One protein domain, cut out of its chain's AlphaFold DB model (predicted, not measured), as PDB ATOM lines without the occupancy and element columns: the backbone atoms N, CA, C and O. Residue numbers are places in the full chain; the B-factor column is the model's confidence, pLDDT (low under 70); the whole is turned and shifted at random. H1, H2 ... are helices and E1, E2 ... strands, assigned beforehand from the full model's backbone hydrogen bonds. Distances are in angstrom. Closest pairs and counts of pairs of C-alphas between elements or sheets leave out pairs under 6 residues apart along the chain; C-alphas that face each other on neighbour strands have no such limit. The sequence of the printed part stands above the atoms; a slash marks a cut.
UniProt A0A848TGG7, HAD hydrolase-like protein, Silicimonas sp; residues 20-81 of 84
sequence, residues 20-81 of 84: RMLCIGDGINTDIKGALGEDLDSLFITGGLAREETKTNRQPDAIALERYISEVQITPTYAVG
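AT A GLANCE: This is residues 20 to 81 of the 84 residues of the protein "HAD hydrolase-like protein" of Silicimonas sp (UniProt A0A848TGG7). A small wall of three parallel strands has one helix, H1, over one face, along E1 and E2, while a second helix, H2, stands off the sheet, nearly at right angles to H1. A long unnamed loop, residues 46 to 61, leads from the end of E2 to H2. The printed part has 62 residues with two named helices and three named strands, in the order E1, H1, E2, H2, E3; the sheet order is E1, E2, E3, and the class is mixed. It is compact, with a radius of gyration of the C-alphas of 10.6 A and spans of 29 by 21 by 16 A.

HOW THE PARTS SIT: E1, residues 22 to 25, is the parallel neighbour of E2, residues 41 to 45, at 24 degrees, with N 23 and O 41 2.8 A apart, within hydrogen-bond range. H1, residues 28 to 37, is on the sheet at a height of 8.5 A, over E1 and only just over E2, on which 3 of its C-alphas fall. It runs along the strands, at 3 degrees to E1 on the local plane; H1 and the sheet E1, E2, E3 are two layers, a helix on one face of a sheet. E3, residues 78 to 80, is parallel to E2 at 19 degrees, with N 44 and O 78 2.8 A apart. E1, H1, E2 and E2, H2, E3, with H2 at residues 62 to 72, are strand-helix-strand units, parallel neighbour strands joined through a helix, both with right-handed crossovers. H2 is not on the sheet; it is close to H1 but not clearly touching, the closest C-alphas, of Asn 29 and Val 72, being 7.9 A apart, and their lines are only just about perpendicular, at 72 degrees. Every O i to N i+4 pair is within hydrogen-bond range in H2, and 4 of 6 are in H1.

IN THESE COORDINATES: E1 begins at C-alpha 22 (-29.814, -45.390, 19.467) and is 9.9 A long, H1 12.3 A, E2 13.4 A, H2 15.5 A and E3 7.0 A, ending at C-alpha 80 (-38.618, -39.713, 28.087).

THE WHOLE: The C-alphas farthest apart, of Arg 20 and Glu 52, are 31.0 A apart. The printed part has no cut; the link from E2 to H2 is long and the other three are tight. No printed residue is under 70 in pLDDT.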
ATOM      1  N   ARG A  20     -22.888 -45.117  17.901       89.00
ATOM      2  CA  ARG A  20     -23.686 -44.079  17.235       89.00
ATOM      3  C   ARG A  20     -25.077 -44.568  16.838       89.00
ATOM      4  O   ARG A  20     -25.748 -43.898  16.052       89.00
ATOM      5  N   MET A  21     -25.503 -45.715  17.356       90.44
ATOM      6  CA  MET A  21     -26.860 -46.221  17.204       90.44
ATOM      7  C   MET A  21     -27.640 -45.992  18.497       90.44
ATOM      8  O   MET A  21     -27.124 -46.193  19.589       90.44
ATOM      9  N   LEU A  22     -28.893 -45.570  18.354       92.38
ATOM     10  CA  LEU A  22     -29.814 -45.390  19.467       92.38
ATOM     11  C   LEU A  22     -31.094 -46.165  19.169       92.38
ATOM     12  O   LEU A  22     -31.761 -45.919  18.160       92.38
ATOM     13  N   CYS A  23     -31.437 -47.088  20.057       93.00
ATOM     14  CA  CYS A  23     -32.656 -47.879  19.988       93.00
ATOM     15  C   CYS A  23     -33.779 -47.124  20.690       93.00
ATOM     16  O   CYS A  23     -33.699 -46.865  21.886       93.00
ATOM     17  N   ILE A  24     -34.834 -46.763  19.968       93.56
ATOM     18  CA  ILE A  24     -35.941 -45.981  20.522       93.56
ATOM     19  C   ILE A  24     -37.209 -46.824  20.476       93.56
ATOM     20  O   ILE A  24     -37.541 -47.361  19.419       93.56
ATOM     21  N   GLY A  25     -37.925 -46.916  21.596       91.88
ATOM     22  CA  GLY A  25     -39.175 -47.673  21.661       91.88
ATOM     23  C   GLY A  25     -39.928 -47.495  22.972       91.88
ATOM     24  O   GLY A  25     -39.385 -47.003  23.961       91.88
ATOM     25  N   ASP A  26     -41.197 -47.883  22.970       92.31
ATOM     26  CA  ASP A  26     -42.100 -47.834  24.122       92.31
ATOM     27  C   ASP A  26     -42.314 -49.209  24.775       92.31
ATOM     28  O   ASP A  26     -42.912 -49.300  25.848       92.31
ATOM     29  N   GLY A  27     -41.795 -50.284  24.174       91.31
ATOM     30  CA  GLY A  27     -41.812 -51.622  24.747       91.31
ATOM     31  C   GLY A  27     -40.535 -51.936  25.526       91.31
ATOM     32  O   GLY A  27     -39.490 -52.237  24.946       91.31
ATOM     33  N   ILE A  28     -40.616 -51.963  26.861       91.19
ATOM     34  CA  ILE A  28     -39.448 -52.282  27.704       91.19
ATOM     35  C   ILE A  28     -38.951 -53.725  27.505       91.19
ATOM     36  O   ILE A  28     -37.751 -53.986  27.470       91.19
ATOM     37  N   ASN A  29     -39.869 -54.670  27.284       91.38
ATOM     38  CA  ASN A  29     -39.547 -56.087  27.090       91.38
ATOM     39  C   ASN A  29     -39.154 -56.449  25.648       91.38
ATOM     40  O   ASN A  29     -38.708 -57.572  25.411       91.38
ATOM     41  N   THR A  30     -39.323 -55.529  24.696       88.25
ATOM     42  CA  THR A  30     -39.057 -55.751  23.270       88.25
ATOM     43  C   THR A  30     -37.902 -54.887  22.794       88.25
ATOM     44  O   THR A  30     -36.828 -55.410  22.496       88.25
ATOM     45  N   ASP A  31     -38.094 -53.571  22.764       89.94
ATOM     46  CA  ASP A  31     -37.149 -52.629  22.173       89.94
ATOM     47  C   ASP A  31     -35.943 -52.460  23.091       89.94
ATOM     48  O   ASP A  31     -34.813 -52.727  22.683       89.94
ATOM     49  N   ILE A  32     -36.196 -52.131  24.362       91.62
ATOM     50  CA  ILE A  32     -35.150 -51.882  25.362       91.62
ATOM     51  C   ILE A  32     -34.397 -53.170  25.696       91.62
ATOM     52  O   ILE A  32     -33.169 -53.199  25.649       91.62
ATOM     53  N   LYS A  33     -35.117 -54.269  25.955       92.00
ATOM     54  CA  LYS A  33     -34.498 -55.584  26.170       92.00
ATOM     55  C   LYS A  33     -33.642 -56.018  24.982       92.00
ATOM     56  O   LYS A  33     -32.563 -56.576  25.168       92.00
ATOM     57  N   GLY A  34     -34.130 -55.780  23.768       90.75
ATOM     58  CA  GLY A  34     -33.395 -56.090  22.552       90.75
ATOM     59  C   GLY A  34     -32.136 -55.238  22.396       90.75
ATOM     60  O   GLY A  34     -31.100 -55.778  22.038       90.75
ATOM     61  N   ALA A  35     -32.208 -53.944  22.716       91.06
ATOM     62  CA  ALA A  35     -31.065 -53.036  22.674       91.06
ATOM     63  C   ALA A  35     -29.972 -53.446  23.667       91.06
ATOM     64  O   ALA A  35     -28.815 -53.556  23.283       91.06
ATOM     65  N   LEU A  36     -30.352 -53.778  24.906       89.69
ATOM     66  CA  LEU A  36     -29.424 -54.294  25.918       89.69
ATOM     67  C   LEU A  36     -28.760 -55.606  25.485       89.69
ATOM     68  O   LEU A  36     -27.574 -55.802  25.715       89.69
ATOM     69  N   GLY A  37     -29.513 -56.503  24.840       89.06
ATOM     70  CA  GLY A  37     -28.964 -57.751  24.300       89.06
ATOM     71  C   GLY A  37     -27.965 -57.550  23.154       89.06
ATOM     72  O   GLY A  37     -27.192 -58.457  22.861       89.06
ATOM     73  N   GLU A  38     -27.982 -56.379  22.523       88.94
ATOM     74  CA  GLU A  38     -27.108 -55.986  21.415       88.94
ATOM     75  C   GLU A  38     -26.038 -54.966  21.851       88.94
ATOM     76  O   GLU A  38     -25.315 -54.465  20.996       88.94
ATOM     77  N   ASP A  39     -25.938 -54.667  23.155       89.88
ATOM     78  CA  ASP A  39     -25.042 -53.651  23.739       89.88
ATOM     79  C   ASP A  39     -25.205 -52.253  23.106       89.88
ATOM     80  O   ASP A  39     -24.245 -51.522  22.857       89.88
ATOM     81  N   LEU A  40     -26.456 -51.889  22.801       91.62
ATOM     82  CA  LEU A  40     -26.827 -50.613  22.193       91.62
ATOM     83  C   LEU A  40     -27.491 -49.683  23.204       91.62
ATOM     84  O   LEU A  40     -28.319 -50.103  24.020       91.62
ATOM     85  N   ASP A  41     -27.216 -48.386  23.063       93.56
ATOM     86  CA  ASP A  41     -27.921 -47.360  23.820       93.56
ATOM     87  C   ASP A  41     -29.418 -47.378  23.508       93.56
ATOM     88  O   ASP A  41     -29.844 -47.556  22.362       93.56
ATOM     89  N   SER A  42     -30.233 -47.159  24.541       94.44
ATOM     90  CA  SER A  42     -31.689 -47.220  24.429       94.44
ATOM     91  C   SER A  42     -32.392 -46.000  25.016       94.44
ATOM     92  O   SER A  42     -32.038 -45.500  26.083       94.44
ATOM     93  N   LEU A  43     -33.419 -45.527  24.311       95.25
ATOM     94  CA  LEU A  43     -34.328 -44.473  24.738       95.25
ATOM     95  C   LEU A  43     -35.730 -45.056  24.916       95.25
ATOM     96  O   LEU A  43     -36.417 -45.383  23.944       95.25
ATOM     97  N   PHE A  44     -36.151 -45.147  26.170       95.50
ATOM     98  CA  PHE A  44     -37.456 -45.652  26.555       95.50
ATOM     99  C   PHE A  44     -38.521 -44.557  26.524       95.50
ATOM    100  O   PHE A  44     -38.426 -43.556  27.237       95.50
ATOM    101  N   ILE A  45     -39.550 -44.758  25.700       95.06
ATOM    102  CA  ILE A  45     -40.685 -43.847  25.564       95.06
ATOM    103  C   ILE A  45     -41.798 -44.284  26.514       95.06
ATOM    104  O   ILE A  45     -42.587 -45.179  26.220       95.06
ATOM    105  N   THR A  46     -41.888 -43.626  27.665       93.44
ATOM    106  CA  THR A  46     -42.806 -44.033  28.736       93.44
ATOM    107  C   THR A  46     -44.258 -43.651  28.466       93.44
ATOM    108  O   THR A  46     -45.157 -44.193  29.093       93.44
ATOM    109  N   GLY A  47     -44.523 -42.724  27.542       90.81
ATOM    110  CA  GLY A  47     -45.874 -42.271  27.201       90.81
ATOM    111  C   GLY A  47     -46.666 -43.207  26.284       90.81
ATOM    112  O   GLY A  47     -47.823 -42.890  25.996       90.81
ATOM    113  N   GLY A  48     -46.051 -44.305  25.823       89.50
ATOM    114  CA  GLY A  48     -46.685 -45.379  25.051       89.50
ATOM    115  C   GLY A  48     -47.236 -46.485  25.955       89.50
ATOM    116  O   GLY A  48     -48.084 -46.217  26.806       89.50
ATOM    117  N   LEU A  49     -46.746 -47.718  25.788       88.06
ATOM    118  CA  LEU A  49     -47.233 -48.894  26.526       88.06
ATOM    119  C   LEU A  49     -47.124 -48.792  28.055       88.06
ATOM    120  O   LEU A  49     -48.002 -49.294  28.740       88.06
ATOM    121  N   ALA A  50     -46.087 -48.145  28.588       90.50
ATOM    122  CA  ALA A  50     -45.852 -48.060  30.036       90.50
ATOM    123  C   ALA A  50     -46.438 -46.796  30.690       90.50
ATOM    124  O   ALA A  50     -45.984 -46.368  31.759       90.50
ATOM    125  N   ARG A  51     -47.388 -46.126  30.028       92.12
ATOM    126  CA  ARG A  51     -47.879 -44.807  30.446       92.12
ATOM    127  C   ARG A  51     -48.542 -44.830  31.813       92.12
ATOM    128  O   ARG A  51     -48.323 -43.907  32.600       92.12
ATOM    129  N   GLU A  52     -49.366 -45.834  32.075       91.06
ATOM    130  CA  GLU A  52     -50.125 -45.933  33.320       91.06
ATOM    131  C   GLU A  52     -49.202 -46.284  34.490       91.06
ATOM    132  O   GLU A  52     -49.230 -45.628  35.533       91.06
ATOM    133  N   GLU A  53     -48.307 -47.247  34.281       91.25
ATOM    134  CA  GLU A  53     -47.361 -47.760  35.268       91.25
ATOM    135  C   GLU A  53     -46.345 -46.700  35.692       91.25
ATOM    136  O   GLU A  53     -46.069 -46.548  36.883       91.25
ATOM    137  N   THR A  54     -45.840 -45.925  34.726       91.56
ATOM    138  CA  THR A  54     -44.889 -44.821  34.952       91.56
ATOM    139  C   THR A  54     -45.574 -43.488  35.266       91.56
ATOM    140  O   THR A  54     -44.899 -42.470  35.442       91.56
ATOM    141  N   LYS A  55     -46.915 -43.467  35.319       93.62
ATOM    142  CA  LYS A  55     -47.745 -42.266  35.524       93.62
ATOM    143  C   LYS A  55     -47.367 -41.112  34.589       93.62
ATOM    144  O   LYS A  55     -47.362 -39.941  34.976       93.62
ATOM    145  N   THR A  56     -47.038 -41.438  33.344       90.38
ATOM    146  CA  THR A  56     -46.534 -40.462  32.381       90.38
ATOM    147  C   THR A  56     -47.647 -39.512  31.937       90.38
ATOM    148  O   THR A  56     -48.599 -39.902  31.256       90.38
ATOM    149  N   ASN A  57     -47.502 -38.226  32.274       89.50
ATOM    150  CA  ASN A  57     -48.345 -37.154  31.730       89.50
ATOM    151  C   ASN A  57     -47.626 -36.390  30.610       89.50
ATOM    152  O   ASN A  57     -48.036 -36.445  29.454       89.50
ATOM    153  N   ARG A  58     -46.523 -35.708  30.947       88.81
ATOM    154  CA  ARG A  58     -45.575 -35.120  29.976       88.81
ATOM    155  C   ARG A  58     -44.211 -35.795  30.036       88.81
ATOM    156  O   ARG A  58     -43.582 -35.967  29.002       88.81
ATOM    157  N   GLN A  59     -43.788 -36.130  31.247       90.88
ATOM    158  CA  GLN A  59     -42.633 -36.947  31.583       90.88
ATOM    159  C   GLN A  59     -43.112 -38.032  32.558       90.88
ATOM    160  O   GLN A  59     -44.178 -37.842  33.165       90.88
ATOM    161  N   PRO A  60     -42.387 -39.153  32.682       92.50
ATOM    162  CA  PRO A  60     -42.678 -40.148  33.703       92.50
ATOM    163  C   PRO A  60     -42.475 -39.570  35.103       92.50
ATOM    164  O   PRO A  60     -41.632 -38.697  35.316       92.50
ATOM    165  N   ASP A  61     -43.243 -40.076  36.061       95.50
ATOM    166  CA  ASP A  61     -42.950 -39.861  37.474       95.50
ATOM    167  C   ASP A  61     -41.702 -40.670  37.851       95.50
ATOM    168  O   ASP A  61     -41.618 -41.858  37.540       95.50
ATOM    169  N   ALA A  62     -40.722 -40.036  38.502       92.44
ATOM    170  CA  ALA A  62     -39.425 -40.663  38.770       92.44
ATOM    171  C   ALA A  62     -39.551 -41.919  39.646       92.44
ATOM    172  O   ALA A  62     -38.953 -42.947  39.340       92.44
ATOM    173  N   ILE A  63     -40.393 -41.868  40.682       94.88
ATOM    174  CA  ILE A  63     -40.599 -42.987  41.610       94.88
ATOM    175  C   ILE A  63     -41.338 -44.128  40.904       94.88
ATOM    176  O   ILE A  63     -40.983 -45.298  41.047       94.88
ATOM    177  N   ALA A  64     -42.375 -43.801  40.129       93.94
ATOM    178  CA  ALA A  64     -43.117 -44.791  39.357       93.94
ATOM    179  C   ALA A  64     -42.237 -45.463  38.289       93.94
ATOM    180  O   ALA A  64     -42.334 -46.675  38.101       93.94
ATOM    181  N   LEU A  65     -41.359 -44.699  37.633       93.06
ATOM    182  CA  LEU A  65     -40.396 -45.202  36.656       93.06
ATOM    183  C   LEU A  65     -39.357 -46.128  37.292       93.06
ATOM    184  O   LEU A  65     -39.145 -47.224  36.782       93.06
ATOM    185  N   GLU A  66     -38.740 -45.721  38.405       93.38
ATOM    186  CA  GLU A  66     -37.772 -46.553  39.133       93.38
ATOM    187  C   GLU A  66     -38.399 -47.868  39.588       93.38
ATOM    188  O   GLU A  66     -37.803 -48.935  39.420       93.38
ATOM    189  N   ARG A  67     -39.629 -47.811  40.111       94.38
ATOM    190  CA  ARG A  67     -40.373 -49.010  40.495       94.38
ATOM    191  C   ARG A  67     -40.633 -49.908  39.290       94.38
ATOM    192  O   ARG A  67     -40.358 -51.096  39.370       94.38
ATOM    193  N   TYR A  68     -41.109 -49.348  38.181       92.88
ATOM    194  CA  TYR A  68     -41.397 -50.114  36.971       92.88
ATOM    195  C   TYR A  68     -40.145 -50.806  36.414       92.88
ATOM    196  O   TYR A  68     -40.157 -52.011  36.175       92.88
ATOM    197  N   ILE A  69     -39.037 -50.070  36.281       92.88
ATOM    198  CA  ILE A  69     -37.735 -50.600  35.842       92.88
ATOM    199  C   ILE A  69     -37.235 -51.699  36.789       92.88
ATOM    200  O   ILE A  69     -36.721 -52.724  36.336       92.88
ATOM    201  N   SER A  70     -37.424 -51.515  38.098       92.62
ATOM    202  CA  SER A  70     -37.076 -52.519  39.106       92.62
ATOM    203  C   SER A  70     -37.970 -53.756  39.020       92.62
ATOM    204  O   SER A  70     -37.487 -54.865  39.198       92.62
ATOM    205  N   GLU A  71     -39.257 -53.622  38.717       92.56
ATOM    206  CA  GLU A  71     -40.157 -54.769  38.551       92.56
ATOM    207  C   GLU A  71     -39.794 -55.596  37.314       92.56
ATOM    208  O   GLU A  71     -39.758 -56.825  37.379       92.56
ATOM    209  N   VAL A  72     -39.470 -54.938  36.196       91.31
ATOM    210  CA  VAL A  72     -39.115 -55.633  34.949       91.31
ATOM    211  C   VAL A  72     -37.649 -56.067  34.874       91.31
ATOM    212  O   VAL A  72     -37.299 -56.843  33.987       91.31
ATOM    213  N   GLN A  73     -36.796 -55.591  35.791       92.44
ATOM    214  CA  GLN A  73     -35.350 -55.863  35.842       92.44
ATOM    215  C   GLN A  73     -34.611 -55.473  34.545       92.44
ATOM    216  O   GLN A  73     -33.663 -56.133  34.119       92.44
ATOM    217  N   ILE A  74     -35.057 -54.394  33.896       91.69
ATOM    218  CA  ILE A  74     -34.523 -53.899  32.621       91.69
ATOM    219  C   ILE A  74     -34.307 -52.397  32.750       91.69
ATOM    220  O   ILE A  74     -35.271 -51.648  32.874       91.69
ATOM    221  N   THR A  75     -33.050 -51.957  32.686       92.44
ATOM    222  CA  THR A  75     -32.690 -50.538  32.818       92.44
ATOM    223  C   THR A  75     -32.364 -49.943  31.443       92.44
ATOM    224  O   THR A  75     -31.358 -50.343  30.858       92.44
ATOM    225  N   PRO A  76     -33.186 -49.024  30.900       92.31
ATOM    226  CA  PRO A  76     -32.845 -48.290  29.681       92.31
ATOM    227  C   PRO A  76     -31.724 -47.270  29.934       92.31
ATOM    228  O   PRO A  76     -31.580 -46.782  31.055       92.31
ATOM    229  N   THR A  77     -30.979 -46.883  28.891       93.81
ATOM    230  CA  THR A  77     -29.948 -45.828  29.005       93.81
ATOM    231  C   THR A  77     -30.586 -44.466  29.285       93.81
ATOM    232  O   THR A  77     -30.101 -43.689  30.106       93.81
ATOM    233  N   TYR A  78     -31.703 -44.183  28.615       93.88
ATOM    234  CA  TYR A  78     -32.449 -42.935  28.721       93.88
ATOM    235  C   TYR A  78     -33.954 -43.212  28.766       93.88
ATOM    236  O   TYR A  78     -34.434 -44.189  28.191       93.88
ATOM    237  N   ALA A  79     -34.721 -42.321  29.392       93.31
ATOM    238  CA  ALA A  79     -36.181 -42.383  29.402       93.31
ATOM    239  C   ALA A  79     -36.792 -40.997  29.155       93.31
ATOM    240  O   ALA A  79     -36.302 -39.990  29.666       93.31
ATOM    241  N   VAL A  80     -37.872 -40.945  28.376       94.56
ATOM    242  CA  VAL A  80     -38.618 -39.713  28.087       94.56
ATOM    243  C   VAL A  80     -40.104 -40.014  27.928       94.56
ATOM    244  O   VAL A  80     -40.489 -41.087  27.476       94.56
ATOM    245  N   GLY A  81     -40.961 -39.050  28.263       91.56
ATOM    246  CA  GLY A  81     -42.405 -39.204  28.101       91.56
ATOM    247  C   GLY A  81     -42.848 -39.351  26.643       91.56
ATOM    248  O   GLY A  81     -43.561 -40.290  26.311       91.56
TER     249      GLY A  81